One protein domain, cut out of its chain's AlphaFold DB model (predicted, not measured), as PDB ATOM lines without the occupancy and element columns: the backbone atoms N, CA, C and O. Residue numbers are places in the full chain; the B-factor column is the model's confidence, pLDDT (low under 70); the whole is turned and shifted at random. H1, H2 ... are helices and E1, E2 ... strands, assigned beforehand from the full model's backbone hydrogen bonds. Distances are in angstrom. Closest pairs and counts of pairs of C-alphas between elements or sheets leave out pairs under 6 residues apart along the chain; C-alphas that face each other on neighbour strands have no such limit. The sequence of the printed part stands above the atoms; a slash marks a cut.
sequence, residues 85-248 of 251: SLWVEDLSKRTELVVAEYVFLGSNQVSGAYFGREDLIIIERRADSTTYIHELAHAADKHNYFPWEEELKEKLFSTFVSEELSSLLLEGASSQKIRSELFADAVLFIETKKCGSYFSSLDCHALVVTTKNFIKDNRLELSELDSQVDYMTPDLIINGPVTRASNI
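This is residues 85 to 248 of the 251 residues of an uncharacterized protein of Acidimicrobiaceae bacterium (UniProt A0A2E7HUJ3). A strongly twisted sheet of five strands makes one end of the domain, with H2 packed over one face along E3 and E4; H4 packs on H2 from the side away from the sheet, and H3 and H5 pack on H4 at the other end. H1 sits beside H2, and the unnamed residues 218 to 235 run back from the helical end to the sheet. The printed part has 164 residues, with five named helices and five named strands in the order H1 E1 E2 E3 E4 H2 H3 H4 H5 E5, and its class is mixed, helices and strands. The sheet is branched, with parallel and antiparallel pairs. The whole is compact, with a radius of gyration of the C-alphas of 15.7 A, and its outline is rounded, with spans of 45 by 39 by 26 A.

The sheet holds E1, residues 96 to 105, 18.2 A long; E2, residues 108 to 110; E3, residues 112 to 115; E4, residues 120 to 124; and E5, residues 236 to 242. E1 begins at C-alpha 96 (-7.621, -16.770, 6.829) and bends by 106 degrees at residue 101. E5 ends at C-alpha 242 (-8.157, -2.812, 12.233). The helices are H1, residues 86 to 92; H2, residues 129 to 142, 20.0 A; H3, residues 149 to 162, 19.7 A; H4, residues 175 to 192, 25.4 A; and H5, residues 201 to 217, 24.0 A. H1 begins at C-alpha 86 (-10.641, -32.567, 12.927).

E2 and E4 lie on one side of E1, E5 on the other side. E1 and E4 are parallel, with N 98 and O 121 2.8 A apart. E1 and E5 are parallel, with N 238 and O 99 2.8 A apart. The hairpin E1 and E2 is antiparallel, with N 105 and O 108 2.8 A apart. In the antiparallel hairpin E3 and E4, N 115 and O 120 are 2.8 A apart. These N and O pairs are within hydrogen-bond range. E2 runs on into E3 at 96 degrees. H2 is on the sheet at a height of 8.5 A, over E3 and E4; its closest C-alphas to E3 are those of Glu 135 and Tyr 114, 5.3 A. The hub, H4, touches H2 at a steep tilt of 50 degrees, opposite ways, closest at the C-alphas of Ala 184 and Ala 137, 4.9 A. With residues 178 to 183 alone H4 touches H3, closest at the C-alphas of Arg 179 and Lys 153, 5.4 A. H5 touches H4 with residues 207 to 211 alone, closest at the C-alphas of Thr 211 and Ala 186, 6.2 A. H1 touches H2 about perpendicular, at 90 degrees, closest at the C-alphas of Leu 91 and Ala 140, 7.0 A. In H1, H2, H3, H4 and H5 every O i to N i+4 pair is within hydrogen-bond range.

The C-alphas farthest apart, those of Asp 217 and Asn 239, are 46.5 A apart. The printed part has no cut. The links H3 to H4 and H5 to E5 are long. The mean pLDDT of the printed part is 83.7; residue 85, residues 222 to 232 and residues 244 to 248 are under 70.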
ATOM      1  N   SER A  85      -9.889 -31.483  17.655       67.62
ATOM      2  CA  SER A  85     -10.954 -31.859  16.720       67.62
ATOM      3  C   SER A  85     -10.593 -31.616  15.250       67.62
ATOM      4  O   SER A  85     -10.192 -30.519  14.864       67.62
ATOM      5  N   LEU A  86     -10.839 -32.618  14.393       75.38
ATOM      6  CA  LEU A  86     -10.641 -32.567  12.927       75.38
ATOM      7  C   LEU A  86     -11.245 -31.320  12.256       75.38
ATOM      8  O   LEU A  86     -10.704 -30.808  11.280       75.38
ATOM      9  N   TRP A  87     -12.364 -30.822  12.787       84.69
ATOM     10  CA  TRP A  87     -13.058 -29.665  12.228       84.69
ATOM     11  C   TRP A  87     -12.259 -28.368  12.356       84.69
ATOM     12  O   TRP A  87     -12.321 -27.533  11.454       84.69
ATOM     13  N   VAL A  88     -11.497 -28.211  13.447       83.19
ATOM     14  CA  VAL A  88     -10.662 -27.028  13.659       83.19
ATOM     15  C   VAL A  88      -9.604 -26.996  12.566       83.19
ATOM     16  O   VAL A  88      -9.526 -26.020  11.836       83.19
ATOM     17  N   GLU A  89      -8.878 -28.098  12.355       79.19
ATOM     18  CA  GLU A  89      -7.859 -28.198  11.302       79.19
ATOM     19  C   GLU A  89      -8.429 -27.925   9.898       79.19
ATOM     20  O   GLU A  89      -7.846 -27.166   9.115       79.19
ATOM     21  N   ASP A  90      -9.565 -28.540   9.567       85.12
ATOM     22  CA  ASP A  90     -10.180 -28.410   8.248       85.12
ATOM     23  C   ASP A  90     -10.662 -26.986   7.960       85.12
ATOM     24  O   ASP A  90     -10.535 -26.517   6.822       85.12
ATOM     25  N   LEU A  91     -11.188 -26.283   8.967       89.19
ATOM     26  CA  LEU A  91     -11.608 -24.892   8.821       89.19
ATOM     27  C   LEU A  91     -10.437 -23.917   8.896       89.19
ATOM     28  O   LEU A  91     -10.408 -22.985   8.098       89.19
ATOM     29  N   SER A  92      -9.429 -24.157   9.737       85.00
ATOM     30  CA  SER A  92      -8.206 -23.345   9.776       85.00
ATOM     31  C   SER A  92      -7.514 -23.288   8.411       85.00
ATOM     32  O   SER A  92      -6.972 -22.259   8.039       85.00
ATOM     33  N   LYS A  93      -7.566 -24.366   7.614       84.50
ATOM     34  CA  LYS A  93      -7.017 -24.377   6.241       84.50
ATOM     35  C   LYS A  93      -7.827 -23.555   5.236       84.50
ATOM     36  O   LYS A  93      -7.332 -23.270   4.146       84.50
ATOM     37  N   ARG A  94      -9.094 -23.267   5.539       86.25
ATOM     38  CA  ARG A  94     -10.044 -22.589   4.640       86.25
ATOM     39  C   ARG A  94     -10.295 -21.141   5.029       86.25
ATOM     40  O   ARG A  94     -10.811 -20.392   4.206       86.25
ATOM     41  N   THR A  95      -9.995 -20.785   6.269       89.00
ATOM     42  CA  THR A  95     -10.293 -19.486   6.857       89.00
ATOM     43  C   THR A  95      -8.992 -18.770   7.164       89.00
ATOM     44  O   THR A  95      -8.175 -19.281   7.919       89.00
ATOM     45  N   GLU A  96      -8.810 -17.587   6.584       90.19
ATOM     46  CA  GLU A  96      -7.621 -16.770   6.829       90.19
ATOM     47  C   GLU A  96      -7.634 -16.253   8.274       90.19
ATOM     48  O   GLU A  96      -8.662 -15.759   8.747       90.19
ATOM     49  N   LEU A  97      -6.503 -16.343   8.973       89.88
ATOM     50  CA  LEU A  97      -6.320 -15.798  10.315       89.88
ATOM     51  C   LEU A  97      -5.411 -14.566  10.285       89.88
ATOM     52  O   LEU A  97      -4.195 -14.656  10.100       89.88
ATOM     53  N   VAL A  98      -5.991 -13.407  10.586       87.56
ATOM     54  CA  VAL A  98      -5.267 -12.148  10.771       87.56
ATOM     55  C   VAL A  98      -5.193 -11.805  12.255       87.56
ATOM     56  O   VAL A  98      -6.206 -11.721  12.949       87.56
ATOM     57  N   VAL A  99      -3.988 -11.524  12.744       87.88
ATOM     58  CA  VAL A  99      -3.767 -11.024  14.107       87.88
ATOM     59  C   VAL A  99      -3.432  -9.537  14.062       87.88
ATOM     60  O   VAL A  99      -2.403  -9.134  13.517       87.88
ATOM     61  N   ALA A 100      -4.272  -8.707  14.676       82.94
ATOM     62  CA  ALA A 100      -4.086  -7.259  14.769       82.94
ATOM     63  C   ALA A 100      -3.717  -6.822  16.194       82.94
ATOM     64  O   ALA A 100      -3.956  -7.537  17.163       82.94
ATOM     65  N   GLU A 101      -3.129  -5.633  16.354       81.06
ATOM     66  CA  GLU A 101      -2.854  -5.094  17.695       81.06
ATOM     67  C   GLU A 101      -4.152  -4.753  18.440       81.06
ATOM     68  O   GLU A 101      -4.266  -5.047  19.628       81.06
ATOM     69  N   TYR A 102      -5.130  -4.205  17.713       79.81
ATOM     70  CA  TYR A 102      -6.472  -3.886  18.197       79.81
ATOM     71  C   TYR A 102      -7.504  -4.139  17.096       79.81
ATOM     72  O   TYR A 102      -7.241  -3.829  15.928       79.81
ATOM     73  N   VAL A 103      -8.689  -4.634  17.450       80.50
ATOM     74  CA  VAL A 103      -9.791  -4.842  16.497       80.50
ATOM     75  C   VAL A 103     -10.991  -4.002  16.915       80.50
ATOM     76  O   VAL A 103     -11.422  -4.031  18.062       80.50
ATOM     77  N   PHE A 104     -11.546  -3.239  15.975       76.56
ATOM     78  CA  PHE A 104     -12.701  -2.375  16.193       76.56
ATOM     79  C   PHE A 104     -13.831  -2.725  15.227       76.56
ATOM     80  O   PHE A 104     -13.647  -2.704  14.013       76.56
ATOM     81  N   LEU A 105     -15.031  -2.961  15.751       75.88
ATOM     82  CA  LEU A 105     -16.264  -3.041  14.971       75.88
ATOM     83  C   LEU A 105     -17.101  -1.788  15.242       75.88
ATOM     84  O   LEU A 105     -17.753  -1.642  16.277       75.88
ATOM     85  N   GLY A 106     -17.057  -0.840  14.305       74.31
ATOM     86  CA  GLY A 106     -17.644   0.483  14.516       74.31
ATOM     87  C   GLY A 106     -16.875   1.249  15.595       74.31
ATOM     88  O   GLY A 106     -15.689   1.516  15.421       74.31
ATOM     89  N   SER A 107     -17.549   1.602  16.690       73.69
ATOM     90  CA  SER A 107     -16.943   2.312  17.831       73.69
ATOM     91  C   SER A 107     -16.498   1.384  18.967       73.69
ATOM     92  O   SER A 107     -15.965   1.868  19.962       73.69
ATOM     93  N   ASN A 108     -16.729   0.075  18.837       76.50
ATOM     94  CA  ASN A 108     -16.474  -0.895  19.896       76.50
ATOM     95  C   ASN A 108     -15.208  -1.688  19.590       76.50
ATOM     96  O   ASN A 108     -15.068  -2.221  18.489       76.50
ATOM     97  N   GLN A 109     -14.306  -1.776  20.565       82.38
ATOM     98  CA  GLN A 109     -13.182  -2.704  20.513       82.38
ATOM     99  C   GLN A 109     -13.689  -4.121  20.811       82.38
ATOM    100  O   GLN A 109     -14.488  -4.302  21.731       82.38
ATOM    101  N   VAL A 110     -13.240  -5.105  20.038       84.25
ATOM    102  CA  VAL A 110     -13.608  -6.519  20.191       84.25
ATOM    103  C   VAL A 110     -12.352  -7.379  20.186       84.25
ATOM    104  O   VAL A 110     -11.359  -7.013  19.570       84.25
ATOM    105  N   SER A 111     -12.392  -8.532  20.851       88.00
ATOM    106  CA  SER A 111     -11.245  -9.451  20.892       88.00
ATOM    107  C   SER A 111     -11.097 -10.283  19.615       88.00
ATOM    108  O   SER A 111      -9.990 -10.708  19.290       88.00
ATOM    109  N   GLY A 112     -12.190 -10.485  18.877       89.44
ATOM    110  CA  GLY A 112     -12.234 -11.253  17.639       89.44
ATOM    111  C   GLY A 112     -13.464 -10.915  16.803       89.44
ATOM    112  O   GLY A 112     -14.427 -10.340  17.314       89.44
ATOM    113  N   ALA A 113     -13.386 -11.200  15.504       89.94
ATOM    114  CA  ALA A 113     -14.514 -11.128  14.590       89.94
ATOM    115  C   ALA A 113     -14.295 -12.000  13.347       89.94
ATOM    116  O   ALA A 113     -13.263 -11.902  12.674       89.94
ATOM    117  N   TYR A 114     -15.321 -12.763  12.991       91.94
ATOM    118  CA  TYR A 114     -15.426 -13.466  11.723       91.94
ATOM    119  C   TYR A 114     -16.132 -12.631  10.639       91.94
ATOM    120  O   TYR A 114     -17.243 -12.120  10.811       91.94
ATOM    121  N   PHE A 115     -15.494 -12.530   9.473       88.50
ATOM    122  CA  PHE A 115     -15.991 -11.858   8.278       88.50
ATOM    123  C   PHE A 115     -16.417 -12.892   7.238       88.50
ATOM    124  O   PHE A 115     -15.643 -13.350   6.394       88.50
ATOM    125  N   GLY A 116     -17.704 -13.237   7.278       85.69
ATOM    126  CA  GLY A 116     -18.271 -14.297   6.449       85.69
ATOM    127  C   GLY A 116     -18.288 -14.034   4.944       85.69
ATOM    128  O   GLY A 116     -18.613 -14.944   4.198       85.69
ATOM    129  N   ARG A 117     -17.962 -12.843   4.434       84.81
ATOM    130  CA  ARG A 117     -17.840 -12.649   2.977       84.81
ATOM    131  C   ARG A 117     -16.466 -13.084   2.469       84.81
ATOM    132  O   ARG A 117     -16.377 -13.628   1.373       84.81
ATOM    133  N   GLU A 118     -15.435 -12.837   3.262       85.44
ATOM    134  CA  GLU A 118     -14.034 -13.083   2.934       85.44
ATOM    135  C   GLU A 118     -13.520 -14.427   3.472       85.44
ATOM    136  O   GLU A 118     -12.431 -14.828   3.093       85.44
ATOM    137  N   ASP A 119     -14.300 -15.127   4.311       89.25
ATOM    138  CA  ASP A 119     -13.824 -16.297   5.071       89.25
ATOM    139  C   ASP A 119     -12.557 -15.957   5.863       89.25
ATOM    140  O   ASP A 119     -11.529 -16.622   5.782       89.25
ATOM    141  N   LEU A 120     -12.664 -14.877   6.634       90.94
ATOM    142  CA  LEU A 120     -11.558 -14.254   7.343       90.94
ATOM    143  C   LEU A 120     -11.898 -14.114   8.824       90.94
ATOM    144  O   LEU A 120     -12.953 -13.586   9.176       90.94
ATOM    145  N   ILE A 121     -10.973 -14.509   9.686       91.44
ATOM    146  CA  ILE A 121     -10.999 -14.241  11.119       91.44
ATOM    147  C   ILE A 121      -9.957 -13.172  11.423       91.44
ATOM    148  O   ILE A 121      -8.792 -13.293  11.045       91.44
ATOM    149  N   ILE A 122     -10.369 -12.133  12.146       89.56
ATOM    150  CA  ILE A 122      -9.450 -11.143  12.706       89.56
ATOM    151  C   ILE A 122      -9.542 -11.218  14.223       89.56
ATOM    152  O   ILE A 122     -10.625 -11.032  14.773       89.56
ATOM    153  N   ILE A 123      -8.417 -11.431  14.899       90.44
ATOM    154  CA  ILE A 123      -8.341 -11.421  16.365       90.44
ATOM    155  C   ILE A 123      -7.298 -10.426  16.867       90.44
ATOM    156  O   ILE A 123      -6.335 -10.081  16.176       90.44
ATOM    157  N   GLU A 124      -7.479  -9.964  18.098       88.31
ATOM    158  CA  GLU A 124      -6.468  -9.175  18.788       88.31
ATOM    159  C   GLU A 124      -5.263 -10.038  19.169       88.31
ATOM    160  O   GLU A 124      -5.388 -11.196  19.549       88.31
ATOM    161  N   ARG A 125      -4.068  -9.448  19.166       80.88
ATOM    162  CA  ARG A 125      -2.812 -10.128  19.530       80.88
ATOM    163  C   ARG A 125      -2.808 -10.707  20.942       80.88
ATOM    164  O   ARG A 125      -2.009 -11.584  21.243       80.88
ATOM    165  N   ARG A 126      -3.643 -10.158  21.822       80.69
ATOM    166  CA  ARG A 126      -3.796 -10.618  23.207       80.69
ATOM    167  C   ARG A 126      -4.972 -11.575  23.390       80.69
ATOM    168  O   ARG A 126      -5.176 -12.024  24.512       80.69
ATOM    169  N   ALA A 127      -5.740 -11.840  22.334       81.56
ATOM    170  CA  ALA A 127      -6.803 -12.825  22.373       81.56
ATOM    171  C   ALA A 127      -6.201 -14.216  22.586       81.56
ATOM    172  O   ALA A 127      -5.101 -14.513  22.114       81.56
ATOM    173  N   ASP A 128      -6.911 -15.047  23.334       79.44
ATOM    174  CA  ASP A 128      -6.523 -16.431  23.557       79.44
ATOM    175  C   ASP A 128      -7.107 -17.349  22.471       79.44
ATOM    176  O   ASP A 128      -7.863 -16.933  21.586       79.44
ATOM    177  N   SER A 129      -6.777 -18.637  22.557       79.69
ATOM    178  CA  SER A 129      -7.288 -19.645  21.629       79.69
ATOM    179  C   SER A 129      -8.806 -19.816  21.698       79.69
ATOM    180  O   SER A 129      -9.398 -20.276  20.728       79.69
ATOM    181  N   THR A 130      -9.459 -19.419  22.796       84.25
ATOM    182  CA  THR A 130     -10.922 -19.511  22.920       84.25
ATOM    183  C   THR A 130     -11.611 -18.521  21.997       84.25
ATOM    184  O   THR A 130     -12.581 -18.880  21.336       84.25
ATOM    185  N   THR A 131     -11.042 -17.320  21.865       88.00
ATOM    186  CA  THR A 131     -11.524 -16.319  20.910       88.00
ATOM    187  C   THR A 131     -11.391 -16.842  19.482       88.00
ATOM    188  O   THR A 131     -12.336 -16.764  18.706       88.00
ATOM    189  N   TYR A 132     -10.243 -17.436  19.140       87.62
ATOM    190  CA  TYR A 132     -10.047 -18.034  17.820       87.62
ATOM    191  C   TYR A 132     -11.058 -19.153  17.525       87.62
ATOM    192  O   TYR A 132     -11.691 -19.137  16.474       87.62
ATOM    193  N   ILE A 133     -11.244 -20.092  18.458       88.44
ATOM    194  CA  ILE A 133     -12.178 -21.219  18.300       88.44
ATOM    195  C   ILE A 133     -13.624 -20.724  18.163       88.44
ATOM    196  O   ILE A 133     -14.361 -21.254  17.334       88.44
ATOM    197  N   HIS A 134     -14.018 -19.695  18.922       92.31
ATOM    198  CA  HIS A 134     -15.338 -19.062  18.809       92.31
ATOM    199  C   HIS A 134     -15.576 -18.497  17.408       92.31
ATOM    200  O   HIS A 134     -16.568 -18.820  16.759       92.31
ATOM    201  N   GLU A 135     -14.632 -17.703  16.896       93.12
ATOM    202  CA  GLU A 135     -14.749 -17.132  15.551       93.12
ATOM    203  C   GLU A 135     -14.662 -18.204  14.451       93.12
ATOM    204  O   GLU A 135     -15.322 -18.094  13.417       93.12
ATOM    205  N   LEU A 136     -13.908 -19.282  14.673       92.81
ATOM    206  CA  LEU A 136     -13.854 -20.422  13.757       92.81
ATOM    207  C   LEU A 136     -15.162 -21.223  13.749       92.81
ATOM    208  O   LEU A 136     -15.547 -21.752  12.708       92.81
ATOM    209  N   ALA A 137     -15.890 -21.270  14.865       93.81
ATOM    210  CA  ALA A 137     -17.217 -21.872  14.911       93.81
ATOM    211  C   ALA A 137     -18.235 -21.092  14.058       93.81
ATOM    212  O   ALA A 137     -19.086 -21.708  13.418       93.81
ATOM    213  N   HIS A 138     -18.101 -19.766  13.941       95.19
ATOM    214  CA  HIS A 138     -18.889 -18.977  12.980       95.19
ATOM    215  C   HIS A 138     -18.563 -19.326  11.522       95.19
ATOM    216  O   HIS A 138     -19.455 -19.355  10.671       95.19
ATOM    217  N   ALA A 139     -17.300 -19.644  11.221       94.19
ATOM    218  CA  ALA A 139     -16.939 -20.190   9.915       94.19
ATOM    219  C   ALA A 139     -17.567 -21.579   9.699       94.19
ATOM    220  O   ALA A 139     -18.081 -21.856   8.613       94.19
ATOM    221  N   ALA A 140     -17.592 -22.427  10.732       93.44
ATOM    222  CA  ALA A 140     -18.230 -23.744  10.680       93.44
ATOM    223  C   ALA A 140     -19.722 -23.640  10.336       93.44
ATOM    224  O   ALA A 140     -20.177 -24.326   9.422       93.44
ATOM    225  N   ASP A 141     -20.428 -22.730  11.017       94.56
ATOM    226  CA  ASP A 141     -21.845 -22.403  10.800       94.56
ATOM    227  C   ASP A 141     -22.093 -21.963   9.350       94.56
ATOM    228  O   ASP A 141     -22.935 -22.511   8.637       94.56
ATOM    229  N   LYS A 142     -21.289 -21.022   8.839       93.94
ATOM    230  CA  LYS A 142     -21.422 -20.564   7.447       93.94
ATOM    231  C   LYS A 142     -21.276 -21.718   6.452       93.94
ATOM    232  O   LYS A 142     -22.023 -21.790   5.471       93.94
ATOM    233  N   HIS A 143     -20.301 -22.598   6.671       92.44
ATOM    234  CA  HIS A 143     -20.003 -23.705   5.760       92.44
ATOM    235  C   HIS A 143     -20.883 -24.938   5.979       92.44
ATOM    236  O   HIS A 143     -20.698 -25.925   5.266       92.44
ATOM    237  N   ASN A 144     -21.856 -24.878   6.895       91.12
ATOM    238  CA  ASN A 144     -22.701 -26.009   7.277       91.12
ATOM    239  C   ASN A 144     -21.861 -27.250   7.630       91.12
ATOM    240  O   ASN A 144     -22.123 -28.359   7.153       91.12
ATOM    241  N   TYR A 145     -20.769 -27.042   8.377       90.44
ATOM    242  CA  TYR A 145     -19.752 -28.074   8.587       90.44
ATOM    243  C   TYR A 145     -20.332 -29.284   9.326       90.44
ATOM    244  O   TYR A 145     -20.021 -30.433   8.998       90.44
ATOM    245  N   PHE A 146     -21.186 -29.033  10.320       89.69
ATOM    246  CA  PHE A 146     -21.784 -30.094  11.112       89.69
ATOM    247  C   PHE A 146     -23.186 -30.419  10.591       89.69
ATOM    248  O   PHE A 146     -24.055 -29.551  10.585       89.69
ATOM    249  N   PRO A 147     -23.483 -31.687  10.257       89.75
ATOM    250  CA  PRO A 147     -24.801 -32.064   9.742       89.75
ATOM    251  C   PRO A 147     -25.938 -31.874  10.763       89.75
ATOM    252  O   PRO A 147     -27.107 -31.945  10.398       89.75
ATOM    253  N   TRP A 148     -25.602 -31.665  12.038       91.94
ATOM    254  CA  TRP A 148     -26.527 -31.494  13.160       91.94
ATOM    255  C   TRP A 148     -26.663 -30.035  13.635       91.94
ATOM    256  O   TRP A 148     -27.364 -29.783  14.616       91.94
ATOM    257  N   GLU A 149     -26.008 -29.068  12.981       93.44
ATOM    258  CA  GLU A 149     -25.939 -27.682  13.467       93.44
ATOM    259  C   GLU A 149     -27.306 -27.004  13.604       93.44
ATOM    260  O   GLU A 149     -27.549 -26.320  14.593       93.44
ATOM    261  N   GLU A 150     -28.219 -27.211  12.650       95.62
ATOM    262  CA  GLU A 150     -29.533 -26.558  12.655       95.62
ATOM    263  C   GLU A 150     -30.395 -27.056  13.814       95.62
ATOM    264  O   GLU A 150     -31.049 -26.271  14.496       95.62
ATOM    265  N   GLU A 151     -30.345 -28.359  14.099       96.50
ATOM    266  CA  GLU A 151     -31.081 -28.939  15.221       96.50
ATOM    267  C   GLU A 151     -30.543 -28.419  16.562       96.50
ATOM    268  O   GLU A 151     -31.321 -28.072  17.456       96.50
ATOM    269  N   LEU A 152     -29.216 -28.294  16.689       96.00
ATOM    270  CA  LEU A 152     -28.603 -27.711  17.878       96.00
ATOM    271  C   LEU A 152     -28.952 -26.220  18.016       96.00
ATOM    272  O   LEU A 152     -29.344 -25.798  19.104       96.00
ATOM    273  N   LYS A 153     -28.870 -25.436  16.931       97.25
ATOM    274  CA  LYS A 153     -29.240 -24.009  16.895       97.25
ATOM    275  C   LYS A 153     -30.676 -23.788  17.355       97.25
ATOM    276  O   LYS A 153     -30.924 -22.911  18.184       97.25
ATOM    277  N   GLU A 154     -31.614 -24.592  16.864       97.19
ATOM    278  CA  GLU A 154     -33.019 -24.522  17.279       97.19
ATOM    279  C   GLU A 154     -33.197 -24.877  18.758       97.19
ATOM    280  O   GLU A 154     -33.888 -24.159  19.485       97.19
ATOM    281  N   LYS A 155     -32.536 -25.939  19.240       97.25
ATOM    282  CA  LYS A 155     -32.626 -26.352  20.647       97.25
ATOM    283  C   LYS A 155     -32.060 -25.285  21.586       97.25
ATOM    284  O   LYS A 155     -32.721 -24.925  22.556       97.25
ATOM    285  N   LEU A 156     -30.887 -24.737  21.272       96.50
ATOM    286  CA  LEU A 156     -30.256 -23.667  22.051       96.50
ATOM    287  C   LEU A 156     -31.095 -22.392  22.044       96.50
ATOM    288  O   LEU A 156     -31.296 -21.790  23.094       96.50
ATOM    289  N   PHE A 157     -31.622 -21.997  20.883       96.69
ATOM    290  CA  PHE A 157     -32.479 -20.820  20.780       96.69
ATOM    291  C   PHE A 157     -33.786 -20.992  21.558       96.69
ATOM    292  O   PHE A 157     -34.224 -20.064  22.235       96.69
ATOM    293  N   SER A 158     -34.382 -22.187  21.514       96.69
ATOM    294  CA  SER A 158     -35.551 -22.507  22.331       96.69
ATOM    295  C   SER A 158     -35.238 -22.378  23.820       96.69
ATOM    296  O   SER A 158     -36.011 -21.727  24.516       96.69
ATOM    297  N   THR A 159     -34.122 -22.944  24.298       95.31
ATOM    298  CA  THR A 159     -33.686 -22.809  25.699       95.31
ATOM    299  C   THR A 159     -33.469 -21.343  26.069       95.31
ATOM    300  O   THR A 159     -33.986 -20.887  27.083       95.31
ATOM    301  N   PHE A 160     -32.762 -20.591  25.219       93.88
ATOM    302  CA  PHE A 160     -32.473 -19.173  25.430       93.88
ATOM    303  C   PHE A 160     -33.749 -18.353  25.647       93.88
ATOM    304  O   PHE A 160     -33.814 -17.543  26.568       93.88
ATOM    305  N   VAL A 161     -34.787 -18.600  24.842       93.50
ATOM    306  CA  VAL A 161     -36.079 -17.916  24.977       93.50
ATOM    307  C   VAL A 161     -36.880 -18.440  26.172       93.50
ATOM    308  O   VAL A 161     -37.447 -17.641  26.910       93.50
ATOM    309  N   SER A 162     -36.959 -19.761  26.372       93.94
ATOM    310  CA  SER A 162     -37.820 -20.350  27.406       93.94
ATOM    311  C   SER A 162     -37.316 -20.126  28.826       93.94
ATOM    312  O   SER A 162     -38.122 -20.037  29.747       93.94
ATOM    313  N   GLU A 163     -35.997 -20.077  29.001       91.50
ATOM    314  CA  GLU A 163     -35.357 -19.821  30.294       91.50
ATOM    315  C   GLU A 163     -35.052 -18.332  30.509       91.50
ATOM    316  O   GLU A 163     -34.480 -17.976  31.534       91.50
ATOM    317  N   GLU A 164     -35.458 -17.464  29.571       90.06
ATOM    318  CA  GLU A 164     -35.241 -16.011  29.620       90.06
ATOM    319  C   GLU A 164     -33.760 -15.637  29.836       90.06
ATOM    320  O   GLU A 164     -33.433 -14.714  30.586       90.06
ATOM    321  N   LEU A 165     -32.851 -16.365  29.173       89.44
ATOM    322  CA  LEU A 165     -31.410 -16.173  29.336       89.44
ATOM    323  C   LEU A 165     -30.985 -14.787  28.840       89.44
ATOM    324  O   LEU A 165     -31.478 -14.278  27.830       89.44
ATOM    325  N   SER A 166     -30.015 -14.188  29.531       84.00
ATOM    326  CA  SER A 166     -29.531 -12.842  29.221       84.00
ATOM    327  C   SER A 166     -28.088 -12.850  28.718       84.00
ATOM    328  O   SER A 166     -27.243 -13.597  29.201       84.00
ATOM    329  N   SER A 167     -27.788 -11.995  27.741       82.56
ATOM    330  CA  SER A 167     -26.418 -11.740  27.289       82.56
ATOM    331  C   SER A 167     -26.269 -10.275  26.913       82.56
ATOM    332  O   SER A 167     -27.081  -9.730  26.164       82.56
ATOM    333  N   LEU A 168     -25.189  -9.661  27.400       76.19
ATOM    334  CA  LEU A 168     -24.836  -8.275  27.078       76.19
ATOM    335  C   LEU A 168     -24.572  -8.078  25.576       76.19
ATOM    336  O   LEU A 168     -24.716  -6.971  25.067       76.19
ATOM    337  N   LEU A 169     -24.176  -9.140  24.868       78.88
ATOM    338  CA  LEU A 169     -23.845  -9.101  23.442       78.88
ATOM    339  C   LEU A 169     -25.071  -9.331  22.543       78.88
ATOM    340  O   LEU A 169     -25.072  -8.921  21.383       78.88
ATOM    341  N   LEU A 170     -26.112  -9.980  23.070       84.81
ATOM    342  CA  LEU A 170     -27.284 -10.418  22.304       84.81
ATOM    343  C   LEU A 170     -28.524  -9.546  22.512       84.81
ATOM    344  O   LEU A 170     -29.547  -9.760  21.856       84.81
ATOM    345  N   GLU A 171     -28.448  -8.551  23.391       85.12
ATOM    346  CA  GLU A 171     -29.548  -7.624  23.623       85.12
ATOM    347  C   GLU A 171     -29.907  -6.860  22.333       85.12
ATOM    348  O   GLU A 171     -29.074  -6.208  21.706       85.12
ATOM    349  N   GLY A 172     -31.167  -6.976  21.901       84.69
ATOM    350  CA  GLY A 172     -31.653  -6.355  20.664       84.69
ATOM    351  C   GLY A 172     -31.123  -6.981  19.364       84.69
ATOM    352  O   GLY A 172     -31.408  -6.458  18.284       84.69
ATOM    353  N   ALA A 173     -30.379  -8.090  19.436       88.56
ATOM    354  CA  ALA A 173     -29.902  -8.809  18.261       88.56
ATOM    355  C   ALA A 173     -31.047  -9.532  17.525       88.56
ATOM    356  O   ALA A 173     -32.084  -9.874  18.094       88.56
ATOM    357  N   SER A 174     -30.859  -9.787  16.226       93.50
ATOM    358  CA  SER A 174     -31.813 -10.585  15.449       93.50
ATOM    359  C   SER A 174     -31.779 -12.055  15.881       93.50
ATOM    360  O   SER A 174     -30.737 -12.561  16.297       93.50
ATOM    361  N   SER A 175     -32.883 -12.787  15.702       93.94
ATOM    362  CA  SER A 175     -32.942 -14.221  16.034       93.94
ATOM    363  C   SER A 175     -31.868 -15.042  15.318       93.94
ATOM    364  O   SER A 175     -31.328 -15.978  15.896       93.94
ATOM    365  N   GLN A 176     -31.518 -14.672  14.083       93.25
ATOM    366  CA  GLN A 176     -30.436 -15.317  13.340       93.25
ATOM    367  C   GLN A 176     -29.072 -15.090  14.005       93.25
ATOM    368  O   GLN A 176     -28.307 -16.038  14.153       93.25
ATOM    369  N   LYS A 177     -28.778 -13.856  14.438       91.62
ATOM    370  CA  LYS A 177     -27.522 -13.544  15.132       91.62
ATOM    371  C   LYS A 177     -27.438 -14.269  16.474       91.62
ATOM    372  O   LYS A 177     -26.402 -14.846  16.768       91.62
ATOM    373  N   ILE A 178     -28.537 -14.302  17.233       94.00
ATOM    374  CA  ILE A 178     -28.622 -15.045  18.499       94.00
ATOM    375  C   ILE A 178     -28.303 -16.524  18.271       94.00
ATOM    376  O   ILE A 178     -27.438 -17.066  18.943       94.00
ATOM    377  N   ARG A 179     -28.954 -17.172  17.297       95.75
ATOM    378  CA  ARG A 179     -28.710 -18.589  16.975       95.75
ATOM    379  C   ARG A 179     -27.251 -18.874  16.627       95.75
ATOM    380  O   ARG A 179     -26.709 -19.859  17.108       95.75
ATOM    381  N   SER A 180     -26.644 -18.013  15.815       94.56
ATOM    382  CA  SER A 180     -25.254 -18.160  15.378       94.56
ATOM    383  C   SER A 180     -24.273 -18.024  16.553       94.56
ATOM    384  O   SER A 180     -23.413 -18.878  16.728       94.56
ATOM    385  N   GLU A 181     -24.457 -17.040  17.445       94.12
ATOM    386  CA  GLU A 181     -23.621 -16.915  18.656       94.12
ATOM    387  C   GLU A 181     -23.823 -18.068  19.643       94.12
ATOM    388  O   GLU A 181     -22.851 -18.610  20.159       94.12
ATOM    389  N   LEU A 182     -25.070 -18.499  19.869       95.50
ATOM    390  CA  LEU A 182     -25.348 -19.656  20.725       95.50
ATOM    391  C   LEU A 182     -24.675 -20.925  20.190       95.50
ATOM    392  O   LEU A 182     -24.169 -21.734  20.966       95.50
ATOM    393  N   PHE A 183     -24.666 -21.102  18.870       95.62
ATOM    394  CA  PHE A 183     -23.967 -22.205  18.229       95.62
ATOM    395  C   PHE A 183     -22.451 -22.106  18.400       95.62
ATOM    396  O   PHE A 183     -21.832 -23.094  18.795       95.62
ATOM    397  N   ALA A 184     -21.868 -20.926  18.171       93.94
ATOM    398  CA  ALA A 184     -20.441 -20.705  18.372       93.94
ATOM    399  C   ALA A 184     -20.011 -21.014  19.816       93.94
ATOM    400  O   ALA A 184     -19.038 -21.740  20.022       93.94
ATOM    401  N   ASP A 185     -20.804 -20.598  20.808       92.31
ATOM    402  CA  ASP A 185     -20.571 -20.935  22.217       92.31
ATOM    403  C   ASP A 185     -20.692 -22.431  22.512       92.31
ATOM    404  O   ASP A 185     -19.922 -22.980  23.301       92.31
ATOM    405  N   ALA A 186     -21.654 -23.115  21.893       92.12
ATOM    406  CA  ALA A 186     -21.813 -24.553  22.075       92.12
ATOM    407  C   ALA A 186     -20.622 -25.328  21.494       92.12
ATOM    408  O   ALA A 186     -20.138 -26.267  22.128       92.12
ATOM    409  N   VAL A 187     -20.118 -24.920  20.327       90.31
ATOM    410  CA  VAL A 187     -18.912 -25.494  19.714       90.31
ATOM    411  C   VAL A 187     -17.669 -25.176  20.549       90.31
ATOM    412  O   VAL A 187     -16.878 -26.078  20.828       90.31
ATOM    413  N   LEU A 188     -17.535 -23.940  21.043       87.94
ATOM    414  CA  LEU A 188     -16.479 -23.565  21.982       87.94
ATOM    415  C   LEU A 188     -16.514 -24.445  23.239       87.94
ATOM    416  O   LEU A 188     -15.468 -24.919  23.691       87.94
ATOM    417  N   PHE A 189     -17.705 -24.700  23.784       85.81
ATOM    418  CA  PHE A 189     -17.882 -25.577  24.935       85.81
ATOM    419  C   PHE A 189     -17.517 -27.027  24.621       85.81
ATOM    420  O   PHE A 189     -16.845 -27.677  25.422       85.81
ATOM    421  N   ILE A 190     -17.938 -27.550  23.470       82.62
ATOM    422  CA  ILE A 190     -17.563 -28.895  23.022       82.62
ATOM    423  C   ILE A 190     -16.042 -29.047  23.050       82.62
ATOM    424  O   ILE A 190     -15.549 -30.014  23.640       82.62
ATOM    425  N   GLU A 191     -15.338 -28.051  22.515       80.44
ATOM    426  CA  GLU A 191     -13.901 -28.115  22.278       80.44
ATOM    427  C   GLU A 191     -13.052 -27.798  23.508       80.44
ATOM    428  O   GLU A 191     -12.056 -28.459  23.776       80.44
ATOM    429  N   THR A 192     -13.449 -26.803  24.296       76.31
ATOM    430  CA  THR A 192     -12.599 -26.256  25.369       76.31
ATOM    431  C   THR A 192     -13.182 -26.434  26.764       76.31
ATOM    432  O   THR A 192     -12.529 -26.094  27.748       76.31
ATOM    433  N   LYS A 193     -14.435 -26.899  26.856       76.88
ATOM    434  CA  LYS A 193     -15.284 -26.886  28.062       76.88
ATOM    435  C   LYS A 193     -15.508 -25.504  28.674       76.88
ATOM    436  O   LYS A 193     -16.118 -25.426  29.736       76.88
ATOM    437  N   LYS A 194     -15.083 -24.436  27.996       78.69
ATOM    438  CA  LYS A 194     -15.342 -23.047  28.372       78.69
ATOM    439  C   LYS A 194     -16.601 -22.531  27.686       78.69
ATOM    440  O   LYS A 194     -17.250 -23.220  26.910       78.69
ATOM    441  N   CYS A 195     -16.952 -21.303  28.013       78.06
ATOM    442  CA  CYS A 195     -18.183 -20.654  27.614       78.06
ATOM    443  C   CYS A 195     -17.884 -19.206  27.249       78.06
ATOM    444  O   CYS A 195     -16.941 -18.633  27.810       78.06
ATOM    445  N   GLY A 196     -18.684 -18.611  26.365       74.19
ATOM    446  CA  GLY A 196     -18.557 -17.207  26.004       74.19
ATOM    447  C   GLY A 196     -18.570 -16.297  27.226       74.19
ATOM    448  O   GLY A 196     -19.408 -16.413  28.124       74.19
ATOM    449  N   SER A 197     -17.639 -15.345  27.257       74.69
ATOM    450  CA  SER A 197     -17.434 -14.444  28.397       74.69
ATOM    451  C   SER A 197     -18.570 -13.435  28.620       74.69
ATOM    452  O   SER A 197     -18.514 -12.648  29.562       74.69
ATOM    453  N   TYR A 198     -19.569 -13.408  27.739       77.06
ATOM    454  CA  TYR A 198     -20.697 -12.471  27.761       77.06
ATOM    455  C   TYR A 198     -21.987 -13.061  28.355       77.06
ATOM    456  O   TYR A 198     -22.992 -12.351  28.437       77.06
ATOM    457  N   PHE A 199     -21.959 -14.324  28.786       80.38
ATOM    458  CA  PHE A 199     -23.020 -14.949  29.573       80.38
ATOM    459  C   PHE A 199     -22.710 -14.905  31.070       80.38
ATOM    460  O   PHE A 199     -21.554 -14.981  31.493       80.38
ATOM    461  N   SER A 200     -23.754 -14.832  31.901       79.62
ATOM    462  CA  SER A 200     -23.593 -15.090  33.332       79.62
ATOM    463  C   SER A 200     -23.239 -16.564  33.571       79.62
ATOM    464  O   SER A 200     -23.525 -17.428  32.741       79.62
ATOM    465  N   SER A 201     -22.652 -16.900  34.727       79.19
ATOM    466  CA  SER A 201     -22.349 -18.303  35.057       79.19
ATOM    467  C   SER A 201     -23.595 -19.197  35.068       79.19
ATOM    468  O   SER A 201     -23.493 -20.386  34.776       79.19
ATOM    469  N   LEU A 202     -24.761 -18.634  35.402       79.12
ATOM    470  CA  LEU A 202     -26.035 -19.350  35.403       79.12
ATOM    471  C   LEU A 202     -26.526 -19.606  33.972       79.12
ATOM    472  O   LEU A 202     -26.828 -20.748  33.634       79.12
ATOM    473  N   ASP A 203     -26.531 -18.575  33.127       85.25
ATOM    474  CA  ASP A 203     -26.977 -18.694  31.731       85.25
ATOM    475  C   ASP A 203     -26.060 -19.636  30.946       85.25
ATOM    476  O   ASP A 203     -26.509 -20.517  30.214       85.25
ATOM    477  N   CYS A 204     -24.755 -19.517  31.187       85.19
ATOM    478  CA  CYS A 204     -23.770 -20.429  30.642       85.19
ATOM    479  C   CYS A 204     -24.057 -21.888  31.040       85.19
ATOM    480  O   CYS A 204     -24.011 -22.787  30.202       85.19
ATOM    481  N   HIS A 205     -24.396 -22.140  32.309       84.44
ATOM    482  CA  HIS A 205     -24.711 -23.489  32.772       84.44
ATOM    483  C   HIS A 205     -25.889 -24.106  32.002       84.44
ATOM    484  O   HIS A 205     -25.799 -25.265  31.587       84.44
ATOM    485  N   ALA A 206     -26.956 -23.341  31.762       86.19
ATOM    486  CA  ALA A 206     -28.116 -23.798  30.996       86.19
ATOM    487  C   ALA A 206     -27.743 -24.201  29.556       86.19
ATOM    488  O   ALA A 206     -28.131 -25.276  29.075       86.19
ATOM    489  N   LEU A 207     -26.921 -23.390  28.885       88.19
ATOM    490  CA  LEU A 207     -26.441 -23.668  27.526       88.19
ATOM    491  C   LEU A 207     -25.524 -24.897  27.475       88.19
ATOM    492  O   LEU A 207     -25.669 -25.757  26.598       88.19
ATOM    493  N   VAL A 208     -24.636 -25.039  28.460       87.12
ATOM    494  CA  VAL A 208     -23.751 -26.203  28.599       87.12
ATOM    495  C   VAL A 208     -24.551 -27.486  28.808       87.12
ATOM    496  O   VAL A 208     -24.288 -28.498  28.152       87.12
ATOM    497  N   VAL A 209     -25.543 -27.472  29.701       86.94
ATOM    498  CA  VAL A 209     -26.412 -28.633  29.948       86.94
ATOM    499  C   VAL A 209     -27.201 -28.994  28.691       86.94
ATOM    500  O   VAL A 209     -27.260 -30.170  28.325       86.94
ATOM    501  N   THR A 210     -27.748 -27.996  27.995       91.06
ATOM    502  CA  THR A 210     -28.476 -28.196  26.733       91.06
ATOM    503  C   THR A 210     -27.594 -28.873  25.684       91.06
ATOM    504  O   THR A 210     -27.996 -29.884  25.102       91.06
ATOM    505  N   THR A 211     -26.369 -28.376  25.508       91.00
ATOM    506  CA  THR A 211     -25.381 -28.909  24.560       91.00
ATOM    507  C   THR A 211     -24.969 -30.339  24.916       91.00
ATOM    508  O   THR A 211     -25.018 -31.232  24.070       91.00
ATOM    509  N   LYS A 212     -24.649 -30.609  26.190       88.44
ATOM    510  CA  LYS A 212     -24.302 -31.963  26.665       88.44
ATOM    511  C   LYS A 212     -25.425 -32.966  26.422       88.44
ATOM    512  O   LYS A 212     -25.168 -34.074  25.953       88.44
ATOM    513  N   ASN A 213     -26.660 -32.582  26.743       89.81
ATOM    514  CA  ASN A 213     -27.818 -33.442  26.531       89.81
ATOM    515  C   ASN A 213     -28.027 -33.702  25.040       89.81
ATOM    516  O   ASN A 213     -28.207 -34.849  24.657       89.81
ATOM    517  N   PHE A 214     -27.908 -32.681  24.188       92.25
ATOM    518  CA  PHE A 214     -27.998 -32.852  22.737       92.25
ATOM    519  C   PHE A 214     -26.987 -33.868  22.188       92.25
ATOM    520  O   PHE A 214     -27.379 -34.797  21.486       92.25
ATOM    521  N   ILE A 215     -25.710 -33.736  22.557       86.88
ATOM    522  CA  ILE A 215     -24.637 -34.655  22.137       86.88
ATOM    523  C   ILE A 215     -24.949 -36.090  22.569       86.88
ATOM    524  O   ILE A 215     -24.828 -37.027  21.779       86.88
ATOM    525  N   LYS A 216     -25.390 -36.256  23.820       85.88
ATOM    526  CA  LYS A 216     -25.734 -37.556  24.395       85.88
ATOM    527  C   LYS A 216     -26.951 -38.184  23.715       85.88
ATOM    528  O   LYS A 216     -26.905 -39.363  23.364       85.88
ATOM    529  N   ASP A 217     -28.022 -37.416  23.543       90.25
ATOM    530  CA  ASP A 217     -29.295 -37.879  22.984       90.25
ATOM    531  C   ASP A 217     -29.121 -38.315  21.521       90.25
ATOM    532  O   ASP A 217     -29.669 -39.339  21.112       90.25
ATOM    533  N   ASN A 218     -28.281 -37.594  20.770       87.00
ATOM    534  CA  ASN A 218     -27.970 -37.874  19.369       87.00
ATOM    535  C   ASN A 218     -26.767 -38.808  19.162       87.00
ATOM    536  O   ASN A 218     -26.428 -39.121  18.022       87.00
ATOM    537  N   ARG A 219     -26.141 -39.295  20.246       85.31
ATOM    538  CA  ARG A 219     -24.969 -40.192  20.218       85.31
ATOM    539  C   ARG A 219     -23.847 -39.673  19.312       85.31
ATOM    540  O   ARG A 219     -23.263 -40.437  18.548       85.31
ATOM    541  N   LEU A 220     -23.580 -38.372  19.376       82.75
ATOM    542  CA  LEU A 220     -22.545 -37.763  18.549       82.75
ATOM    543  C   LEU A 220     -21.169 -38.218  19.044       82.75
ATOM    544  O   LEU A 220     -20.811 -37.995  20.202       82.75
ATOM    545  N   GLU A 221     -20.406 -38.862  18.166       70.81
ATOM    546  CA  GLU A 221     -19.010 -39.207  18.420       70.81
ATOM    547  C   GLU A 221     -18.143 -37.982  18.122       70.81
ATOM    548  O   GLU A 221     -17.946 -37.597  16.969       70.81
ATOM    549  N   LEU A 222     -17.643 -37.342  19.177       67.38
ATOM    550  CA  LEU A 222     -16.648 -36.282  19.055       67.38
ATOM    551  C   LEU A 222     -15.292 -36.958  18.837       67.38
ATOM    552  O   LEU A 222     -14.772 -37.620  19.731       67.38
ATOM    553  N   SER A 223     -14.777 -36.875  17.612       56.19
ATOM    554  CA  SER A 223     -13.485 -37.466  17.258       56.19
ATOM    555  C   SER A 223     -12.359 -36.582  17.781       56.19
ATOM    556  O   SER A 223     -12.149 -35.489  17.262       56.19
ATOM    557  N   GLU A 224     -11.644 -37.070  18.788       59.25
ATOM    558  CA  GLU A 224     -10.456 -36.430  19.347       59.25
ATOM    559  C   GLU A 224      -9.187 -36.972  18.662       59.25
ATOM    560  O   GLU A 224      -9.047 -38.178  18.449       59.25
ATOM    561  N   LEU A 225      -8.255 -36.088  18.309       52.81
ATOM    562  CA  LEU A 225      -6.910 -36.413  17.832       52.81
ATOM    563  C   LEU A 225      -5.884 -36.165  18.951       52.81
ATOM    564  O   LEU A 225      -5.913 -35.133  19.622       52.81
ATOM    565  N   ASP A 226      -4.944 -37.095  19.115       44.91
ATOM    566  CA  ASP A 226      -3.816 -37.008  20.053       44.91
ATOM    567  C   ASP A 226      -2.626 -36.256  19.413       44.91
ATOM    568  O   ASP A 226      -1.643 -36.881  19.005       44.91
ATOM    569  N   SER A 227      -2.654 -34.924  19.266       44.06
ATOM    570  CA  SER A 227      -1.465 -34.221  18.732       44.06
ATOM    571  C   SER A 227      -1.365 -32.738  19.065       44.06
ATOM    572  O   SER A 227      -2.181 -31.973  18.587       44.06
ATOM    573  N   GLN A 228      -0.293 -32.294  19.734       47.16
ATOM    574  CA  GLN A 228      -0.029 -30.866  19.976       47.16
ATOM    575  C   GLN A 228       0.112 -30.040  18.680       47.16
ATOM    576  O   GLN A 228       1.197 -29.990  18.105       47.16
ATOM    577  N   VAL A 229      -0.954 -29.374  18.232       49.53
ATOM    578  CA  VAL A 229      -0.948 -28.411  17.116       49.53
ATOM    579  C   VAL A 229      -1.260 -27.005  17.640       49.53
ATOM    580  O   VAL A 229      -2.150 -26.814  18.465       49.53
ATOM    581  N   ASP A 230      -0.498 -26.010  17.197       57.66
ATOM    582  CA  ASP A 230      -0.749 -24.601  17.506       57.66
ATOM    583  C   ASP A 230      -1.697 -24.008  16.450       57.66
ATOM    584  O   ASP A 230      -1.279 -23.663  15.344       57.66
ATOM    585  N   TYR A 231      -2.990 -23.935  16.781       59.03
ATOM    586  CA  TYR A 231      -4.037 -23.399  15.900       59.03
ATOM    587  C   TYR A 231      -3.951 -21.883  15.685       59.03
ATOM    588  O   TYR A 231      -4.612 -21.349  14.799       59.03
ATOM    589  N   MET A 232      -3.149 -21.174  16.482       67.62
ATOM    590  CA  MET A 232      -3.023 -19.721  16.414       67.62
ATOM    591  C   MET A 232      -1.790 -19.291  15.620       67.62
ATOM    592  O   MET A 232      -1.157 -18.291  15.956       67.62
ATOM    593  N   THR A 233      -1.439 -20.017  14.558       72.50
ATOM    594  CA  THR A 233      -0.424 -19.535  13.616       72.50
ATOM    595  C   THR A 233      -1.094 -18.558  12.646       72.50
ATOM    596  O   THR A 233      -1.866 -19.007  11.803       72.50
ATOM    597  N   PRO A 234      -0.858 -17.236  12.753       80.44
ATOM    598  CA  PRO A 234      -1.523 -16.275  11.884       80.44
ATOM    599  C   PRO A 234      -0.962 -16.325  10.463       80.44
ATOM    600  O   PRO A 234       0.255 -16.399  10.278       80.44
ATOM    601  N   ASP A 235      -1.838 -16.167   9.476       82.31
ATOM    602  CA  ASP A 235      -1.451 -15.941   8.081       82.31
ATOM    603  C   ASP A 235      -0.856 -14.539   7.898       82.31
ATOM    604  O   ASP A 235       0.093 -14.334   7.137       82.31
ATOM    605  N   LEU A 236      -1.383 -13.562   8.646       83.31
ATOM    606  CA  LEU A 236      -0.946 -12.171   8.602       83.31
ATOM    607  C   LEU A 236      -0.952 -11.533   9.993       83.31
ATOM    608  O   LEU A 236      -1.887 -11.685  10.778       83.31
ATOM    609  N   ILE A 237       0.080 -10.735  10.274       84.19
ATOM    610  CA  ILE A 237       0.181  -9.934  11.497       84.19
ATOM    611  C   ILE A 237       0.169  -8.448  11.139       84.19
ATOM    612  O   ILE A 237       1.041  -7.962  10.418       84.19
ATOM    613  N   ILE A 238      -0.776  -7.703  11.712       77.69
ATOM    614  CA  ILE A 238      -0.903  -6.251  11.560       77.69
ATOM    615  C   ILE A 238      -0.469  -5.567  12.862       77.69
ATOM    616  O   ILE A 238      -1.002  -5.820  13.944       77.69
ATOM    617  N   ASN A 239       0.519  -4.677  12.763       79.25
ATOM    618  CA  ASN A 239       1.002  -3.845  13.872       79.25
ATOM    619  C   ASN A 239       0.213  -2.525  13.929       79.25
ATOM    620  O   ASN A 239       0.749  -1.462  13.612       79.25
ATOM    621  N   GLY A 240      -1.082  -2.615  14.234       74.69
ATOM    622  CA  GLY A 240      -1.976  -1.464  14.355       74.69
ATOM    623  C   GLY A 240      -3.455  -1.853  14.475       74.69
ATOM    624  O   GLY A 240      -3.777  -3.046  14.461       74.69
ATOM    625  N   PRO A 241      -4.356  -0.861  14.607       77.50
ATOM    626  CA  PRO A 241      -5.789  -1.100  14.722       77.50
ATOM    627  C   PRO A 241      -6.420  -1.468  13.376       77.50
ATOM    628  O   PRO A 241      -6.149  -0.831  12.355       77.50
ATOM    629  N   VAL A 242      -7.336  -2.434  13.391       77.88
ATOM    630  CA  VAL A 242      -8.157  -2.812  12.233       77.88
ATOM    631  C   VAL A 242      -9.620  -2.508  12.525       77.88
ATOM    632  O   VAL A 242     -10.134  -2.874  13.575       77.88
ATOM    633  N   THR A 243     -10.298  -1.829  11.597       71.50
ATOM    634  CA  THR A 243     -11.702  -1.413  11.767       71.50
ATOM    635  C   THR A 243     -12.691  -2.162  10.869       71.50
ATOM    636  O   THR A 243     -13.891  -2.148  11.141       71.50
ATOM    637  N   ARG A 244     -12.220  -2.770   9.768       69.19
ATOM    638  CA  ARG A 244     -12.997  -3.578   8.803       69.19
ATOM    639  C   ARG A 244     -12.073  -4.495   8.000       69.19
ATOM    640  O   ARG A 244     -10.930  -4.114   7.751       69.19
ATOM    641  N   ALA A 245     -12.611  -5.607   7.491       64.75
ATOM    642  CA  ALA A 245     -11.899  -6.525   6.594       64.75
ATOM    643  C   ALA A 245     -11.303  -5.837   5.352       64.75
ATOM    644  O   ALA A 245     -10.154  -6.071   5.007       64.75
ATOM    645  N   SER A 246     -12.032  -4.902   4.728       63.25
ATOM    646  CA  SER A 246     -11.580  -4.187   3.518       63.25
ATOM    647  C   SER A 246     -10.302  -3.360   3.693       63.25
ATOM    648  O   SER A 246      -9.730  -2.910   2.704       63.25
ATOM    649  N   ASN A 247      -9.886  -3.099   4.934       65.06
ATOM    650  CA  ASN A 247      -8.673  -2.337   5.229       65.06
ATOM    651  C   ASN A 247      -7.420  -3.226   5.246       65.06
ATOM    652  O   ASN A 247      -6.315  -2.714   5.411       65.06
ATOM    653  N   ILE A 248      -7.585  -4.539   5.073       63.44
ATOM    654  CA  ILE A 248      -6.499  -5.504   4.945       63.44
ATOM    655  C   ILE A 248      -6.142  -5.587   3.461       63.44
ATOM    656  O   ILE A 248      -6.634  -6.428   2.716       63.44
TER     657      ILE A 248